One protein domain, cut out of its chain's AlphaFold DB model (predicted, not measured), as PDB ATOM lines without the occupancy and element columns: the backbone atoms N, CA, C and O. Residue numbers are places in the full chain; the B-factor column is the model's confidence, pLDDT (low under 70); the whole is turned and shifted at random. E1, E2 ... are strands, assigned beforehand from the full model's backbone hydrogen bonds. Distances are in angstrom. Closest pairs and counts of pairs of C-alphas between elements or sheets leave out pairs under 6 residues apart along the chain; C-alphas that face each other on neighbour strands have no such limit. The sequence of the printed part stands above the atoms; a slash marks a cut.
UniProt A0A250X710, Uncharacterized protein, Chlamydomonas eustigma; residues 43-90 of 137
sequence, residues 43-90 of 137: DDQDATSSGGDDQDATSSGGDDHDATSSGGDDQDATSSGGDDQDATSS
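AT A GLANCE: This is residues 43 to 90 of the 137 residues of an uncharacterized protein of Chlamydomonas eustigma (UniProt A0A250X710). The printed part is wound as a small rod-shaped solenoid: it runs along one sheet, turns, and runs back along the other, with E1, E3 and E5 face to face with E2 and E4 as a two-layer sandwich. The strands run along the long axis of a rod, and tight turns close both of its ends. The printed part has 48 residues, no named helix and five strands, E1 to E5 in order; the sheets run E1 E3 E5 and E2 E4, both parallel, and the class is all strand. It is compact, with a radius of gyration of the C-alphas of 10.5 A and spans of 31 by 11 by 10 A.

IN THESE COORDINATES: Find C-alpha 44 at (-13.346, 1.853, 10.241); from there E1, residues 44 to 50, runs 20.2 A. E2, residues 54 to 60, covers 20.5 A, and E3, residues 64 to 70, also 20.5 A. E4, residues 74 to 80, and E5, residues 84 to 90, are each 20.2 A long; E5 ends at C-alpha 90, (-0.636, -3.422, 27.171).

HOW THE PARTS SIT: In the first sheet look at N 47 and O 66, 2.9 A apart, between E1 and E3, and at N 67 and O 86, 2.9 A, between E3 and E5. In the other, N 57 and O 76 of E2 and E4 are 2.8 A apart. These pairs are within hydrogen-bond range. The sandwich, two sheets face to face, has best planes 1 degrees apart, 7.2 A centre to centre. Across it, the closest C-alphas of E1 and E2 are those of Ser 49 and Ala 57, 5.5 A.

THE WHOLE: The C-alphas farthest apart, of Asp 53 and Asp 83, are 32.0 A apart. The printed part has no cut, and its four links are tight. Mean pLDDT of the printed part is 81.2; look for values under 70 at residues 51 to 52, 61 to 62 and 71.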
ATOM      1  N   ASP A  43     -15.462   4.897   8.088       72.94
ATOM      2  CA  ASP A  43     -16.315   3.834   8.643       72.94
ATOM      3  C   ASP A  43     -15.515   2.985   9.662       72.94
ATOM      4  O   ASP A  43     -16.013   2.777  10.759       72.94
ATOM      5  N   ASP A  44     -14.236   2.665   9.373       78.81
ATOM      6  CA  ASP A  44     -13.346   1.853  10.241       78.81
ATOM      7  C   ASP A  44     -12.024   2.589  10.571       78.81
ATOM      8  O   ASP A  44     -11.296   2.951   9.629       78.81
ATOM      9  N   GLN A  45     -11.665   2.795  11.848       79.25
ATOM     10  CA  GLN A  45     -10.415   3.481  12.252       79.25
ATOM     11  C   GLN A  45      -9.573   2.714  13.286       79.25
ATOM     12  O   GLN A  45     -10.040   2.431  14.385       79.25
ATOM     13  N   ASP A  46      -8.276   2.541  12.991       83.31
ATOM     14  CA  ASP A  46      -7.335   1.835  13.870       83.31
ATOM     15  C   ASP A  46      -6.145   2.751  14.247       83.31
ATOM     16  O   ASP A  46      -5.388   3.220  13.384       83.31
ATOM     17  N   ALA A  47      -5.948   3.013  15.539       83.44
ATOM     18  CA  ALA A  47      -4.796   3.748  16.069       83.44
ATOM     19  C   ALA A  47      -3.881   2.801  16.854       83.44
ATOM     20  O   ALA A  47      -4.331   2.117  17.768       83.44
ATOM     21  N   THR A  48      -2.588   2.761  16.524       86.12
ATOM     22  CA  THR A  48      -1.627   1.906  17.236       86.12
ATOM     23  C   THR A  48      -0.361   2.672  17.583       86.12
ATOM     24  O   THR A  48       0.351   3.123  16.683       86.12
ATOM     25  N   SER A  49      -0.053   2.764  18.873       81.00
ATOM     26  CA  SER A  49       1.214   3.292  19.377       81.00
ATOM     27  C   SER A  49       2.061   2.148  19.935       81.00
ATOM     28  O   SER A  49       1.536   1.218  20.556       81.00
ATOM     29  N   SER A  50       3.360   2.138  19.626       80.06
ATOM     30  CA  SER A  50       4.253   1.086  20.116       80.06
ATOM     31  C   SER A  50       5.700   1.541  20.290       80.06
ATOM     32  O   SER A  50       6.327   2.049  19.352       80.06
ATOM     33  N   GLY A  51       6.263   1.221  21.454       62.91
ATOM     34  CA  GLY A  51       7.670   1.419  21.786       62.91
ATOM     35  C   GLY A  51       8.055   2.867  22.111       62.91
ATOM     36  O   GLY A  51       8.038   3.745  21.247       62.91
ATOM     37  N   GLY A  52       8.537   3.055  23.336       67.19
ATOM     38  CA  GLY A  52       8.994   4.308  23.943       67.19
ATOM     39  C   GLY A  52       8.819   4.217  25.456       67.19
ATOM     40  O   GLY A  52       8.597   3.114  25.938       67.19
ATOM     41  N   ASP A  53       8.929   5.328  26.173       75.25
ATOM     42  CA  ASP A  53       8.612   5.405  27.603       75.25
ATOM     43  C   ASP A  53       7.115   5.777  27.769       75.25
ATOM     44  O   ASP A  53       6.404   5.053  28.454       75.25
ATOM     45  N   ASP A  54       6.593   6.755  27.008       81.00
ATOM     46  CA  ASP A  54       5.181   7.201  27.069       81.00
ATOM     47  C   ASP A  54       4.449   6.980  25.729       81.00
ATOM     48  O   ASP A  54       5.000   7.287  24.660       81.00
ATOM     49  N   GLN A  55       3.221   6.439  25.730       81.56
ATOM     50  CA  GLN A  55       2.485   6.121  24.492       81.56
ATOM     51  C   GLN A  55       0.970   6.377  24.559       81.56
ATOM     52  O   GLN A  55       0.258   5.697  25.298       81.56
ATOM     53  N   ASP A  56       0.464   7.196  23.633       85.12
ATOM     54  CA  ASP A  56      -0.967   7.482  23.486       85.12
ATOM     55  C   ASP A  56      -1.523   6.963  22.150       85.12
ATOM     56  O   ASP A  56      -1.021   7.278  21.065       85.12
ATOM     57  N   ALA A  57      -2.624   6.213  22.199       84.88
ATOM     58  CA  ALA A  57      -3.406   5.814  21.032       84.88
ATOM     59  C   ALA A  57      -4.839   6.340  21.152       84.88
ATOM     60  O   ALA A  57      -5.546   6.052  22.110       84.88
ATOM     61  N   THR A  58      -5.303   7.106  20.166       87.12
ATOM     62  CA  THR A  58      -6.669   7.643  20.127       87.12
ATOM     63  C   THR A  58      -7.345   7.328  18.799       87.12
ATOM     64  O   THR A  58      -6.854   7.732  17.742       87.12
ATOM     65  N   SER A  59      -8.508   6.685  18.841       83.25
ATOM     66  CA  SER A  59      -9.372   6.473  17.676       83.25
ATOM     67  C   SER A  59     -10.739   7.132  17.885       83.25
ATOM     68  O   SER A  59     -11.262   7.156  19.003       83.25
ATOM     69  N   SER A  60     -11.303   7.755  16.841       81.06
ATOM     70  CA  SER A  60     -12.614   8.414  16.953       81.06
ATOM     71  C   SER A  60     -13.441   8.523  15.662       81.06
ATOM     72  O   SER A  60     -12.957   8.995  14.626       81.06
ATOM     73  N   GLY A  61     -14.743   8.241  15.785       67.56
ATOM     74  CA  GLY A  61     -15.805   8.539  14.813       67.56
ATOM     75  C   GLY A  61     -15.876   7.632  13.576       67.56
ATOM     76  O   GLY A  61     -14.879   7.431  12.903       67.56
ATOM     77  N   GLY A  62     -17.072   7.145  13.227       66.06
ATOM     78  CA  GLY A  62     -17.324   6.105  12.210       66.06
ATOM     79  C   GLY A  62     -18.248   5.032  12.776       66.06
ATOM     80  O   GLY A  62     -18.967   5.367  13.711       66.06
ATOM     81  N   ASP A  63     -18.213   3.804  12.259       76.44
ATOM     82  CA  ASP A  63     -19.000   2.673  12.776       76.44
ATOM     83  C   ASP A  63     -18.134   1.767  13.694       76.44
ATOM     84  O   ASP A  63     -18.615   1.373  14.750       76.44
ATOM     85  N   ASP A  64     -16.852   1.534  13.370       80.62
ATOM     86  CA  ASP A  64     -15.946   0.569  14.044       80.62
ATOM     87  C   ASP A  64     -14.576   1.206  14.397       80.62
ATOM     88  O   ASP A  64     -13.873   1.648  13.479       80.62
ATOM     89  N   HIS A  65     -14.152   1.228  15.677       81.50
ATOM     90  CA  HIS A  65     -12.843   1.806  16.083       81.50
ATOM     91  C   HIS A  65     -12.026   0.975  17.065       81.50
ATOM     92  O   HIS A  65     -12.517   0.574  18.116       81.50
ATOM     93  N   ASP A  66     -10.726   0.899  16.788       85.81
ATOM     94  CA  ASP A  66      -9.739   0.178  17.591       85.81
ATOM     95  C   ASP A  66      -8.577   1.109  17.997       85.81
ATOM     96  O   ASP A  66      -7.933   1.746  17.153       85.81
ATOM     97  N   ALA A  67      -8.281   1.208  19.293       86.62
ATOM     98  CA  ALA A  67      -7.132   1.942  19.826       86.62
ATOM     99  C   ALA A  67      -6.224   0.993  20.611       86.62
ATOM    100  O   ALA A  67      -6.660   0.356  21.563       86.62
ATOM    101  N   THR A  68      -4.948   0.891  20.236       88.88
ATOM    102  CA  THR A  68      -3.978   0.009  20.899       88.88
ATOM    103  C   THR A  68      -2.698   0.750  21.274       88.88
ATOM    104  O   THR A  68      -2.040   1.319  20.403       88.88
ATOM    105  N   SER A  69      -2.297   0.677  22.540       84.00
ATOM    106  CA  SER A  69      -1.001   1.166  23.029       84.00
ATOM    107  C   SER A  69      -0.168   0.010  23.600       84.00
ATOM    108  O   SER A  69      -0.724  -0.907  24.218       84.00
ATOM    109  N   SER A  70       1.144  -0.032  23.319       83.56
ATOM    110  CA  SER A  70       2.000  -1.116  23.825       83.56
ATOM    111  C   SER A  70       3.498  -0.817  23.987       83.56
ATOM    112  O   SER A  70       4.164  -0.294  23.087       83.56
ATOM    113  N   GLY A  71       4.082  -1.347  25.067       69.12
ATOM    114  CA  GLY A  71       5.527  -1.562  25.188       69.12
ATOM    115  C   GLY A  71       6.371  -0.358  25.623       69.12
ATOM    116  O   GLY A  71       7.535  -0.299  25.213       69.12
ATOM    117  N   GLY A  72       5.808   0.546  26.427       72.19
ATOM    118  CA  GLY A  72       6.527   1.564  27.215       72.19
ATOM    119  C   GLY A  72       6.144   1.528  28.693       72.19
ATOM    120  O   GLY A  72       5.516   0.558  29.086       72.19
ATOM    121  N   ASP A  73       6.546   2.520  29.490       79.19
ATOM    122  CA  ASP A  73       6.282   2.615  30.935       79.19
ATOM    123  C   ASP A  73       4.854   3.142  31.205       79.19
ATOM    124  O   ASP A  73       4.108   2.478  31.921       79.19
ATOM    125  N   ASP A  74       4.432   4.226  30.539       83.06
ATOM    126  CA  ASP A  74       3.085   4.816  30.666       83.06
ATOM    127  C   ASP A  74       2.312   4.685  29.344       83.06
ATOM    128  O   ASP A  74       2.820   5.050  28.277       83.06
ATOM    129  N   GLN A  75       1.094   4.137  29.375       84.31
ATOM    130  CA  GLN A  75       0.326   3.847  28.158       84.31
ATOM    131  C   GLN A  75      -1.151   4.215  28.277       84.31
ATOM    132  O   GLN A  75      -1.852   3.730  29.166       84.31
ATOM    133  N   ASP A  76      -1.653   4.943  27.287       88.12
ATOM    134  CA  ASP A  76      -3.030   5.416  27.246       88.12
ATOM    135  C   ASP A  76      -3.695   5.032  25.910       88.12
ATOM    136  O   ASP A  76      -3.215   5.352  24.818       88.12
ATOM    137  N   ALA A  77      -4.814   4.309  25.969       88.00
ATOM    138  CA  ALA A  77      -5.589   3.902  24.799       88.00
ATOM    139  C   ALA A  77      -7.026   4.411  24.913       88.00
ATOM    140  O   ALA A  77      -7.765   4.022  25.810       88.00
ATOM    141  N   THR A  78      -7.451   5.265  23.984       90.81
ATOM    142  CA  THR A  78      -8.798   5.839  23.960       90.81
ATOM    143  C   THR A  78      -9.505   5.552  22.640       90.81
ATOM    144  O   THR A  78      -9.068   6.003  21.582       90.81
ATOM    145  N   SER A  79     -10.649   4.878  22.703       85.81
ATOM    146  CA  SER A  79     -11.579   4.731  21.581       85.81
ATOM    147  C   SER A  79     -12.867   5.499  21.875       85.81
ATOM    148  O   SER A  79     -13.359   5.503  23.011       85.81
ATOM    149  N   SER A  80     -13.386   6.248  20.896       84.81
ATOM    150  CA  SER A  80     -14.603   7.032  21.112       84.81
ATOM    151  C   SER A  80     -15.511   7.204  19.896       84.81
ATOM    152  O   SER A  80     -15.122   7.747  18.860       84.81
ATOM    153  N   GLY A  81     -16.788   6.893  20.113       74.12
ATOM    154  CA  GLY A  81     -17.902   7.163  19.218       74.12
ATOM    155  C   GLY A  81     -17.933   6.290  17.968       74.12
ATOM    156  O   GLY A  81     -17.106   6.436  17.088       74.12
ATOM    157  N   GLY A  82     -18.995   5.525  17.803       73.75
ATOM    158  CA  GLY A  82     -19.329   4.732  16.624       73.75
ATOM    159  C   GLY A  82     -20.423   3.766  17.028       73.75
ATOM    160  O   GLY A  82     -21.183   4.135  17.918       73.75
ATOM    161  N   ASP A  83     -20.498   2.582  16.438       80.81
ATOM    162  CA  ASP A  83     -21.345   1.498  16.941       80.81
ATOM    163  C   ASP A  83     -20.494   0.541  17.809       80.81
ATOM    164  O   ASP A  83     -20.871   0.296  18.951       80.81
ATOM    165  N   ASP A  84     -19.295   0.151  17.359       84.88
ATOM    166  CA  ASP A  84     -18.425  -0.842  18.024       84.88
ATOM    167  C   ASP A  84     -17.034  -0.251  18.337       84.88
ATOM    168  O   ASP A  84     -16.425   0.399  17.480       84.88
ATOM    169  N   GLN A  85     -16.544  -0.391  19.577       85.19
ATOM    170  CA  GLN A  85     -15.341   0.316  20.050       85.19
ATOM    171  C   GLN A  85     -14.449  -0.509  20.983       85.19
ATOM    172  O   GLN A  85     -14.846  -0.828  22.108       85.19
ATOM    173  N   ASP A  86     -13.185  -0.658  20.602       89.12
ATOM    174  CA  ASP A  86     -12.187  -1.397  21.366       89.12
ATOM    175  C   ASP A  86     -10.997  -0.496  21.744       89.12
ATOM    176  O   ASP A  86     -10.410   0.212  20.920       89.12
ATOM    177  N   ALA A  87     -10.637  -0.498  23.028       88.81
ATOM    178  CA  ALA A  87      -9.459   0.186  23.556       88.81
ATOM    179  C   ALA A  87      -8.586  -0.811  24.323       88.81
ATOM    180  O   ALA A  87      -9.031  -1.416  25.295       88.81
ATOM    181  N   THR A  88      -7.333  -0.977  23.905       91.31
ATOM    182  CA  THR A  88      -6.379  -1.905  24.518       91.31
ATOM    183  C   THR A  88      -5.084  -1.199  24.896       91.31
ATOM    184  O   THR A  88      -4.376  -0.680  24.035       91.31
ATOM    185  N   SER A  89      -4.724  -1.253  26.172       85.62
ATOM    186  CA  SER A  89      -3.417  -0.831  26.675       85.62
ATOM    187  C   SER A  89      -2.658  -2.052  27.199       85.62
ATOM    188  O   SER A  89      -3.235  -2.907  27.886       85.62
ATOM    189  N   SER A  90      -1.398  -2.232  26.786       84.94
ATOM    190  CA  SER A  90      -0.636  -3.422  27.171       84.94
ATOM    191  C   SER A  90       0.867  -3.223  27.364       84.94
ATOM    192  O   SER A  90       1.615  -2.915  26.435       84.94
TER     193      SER A  90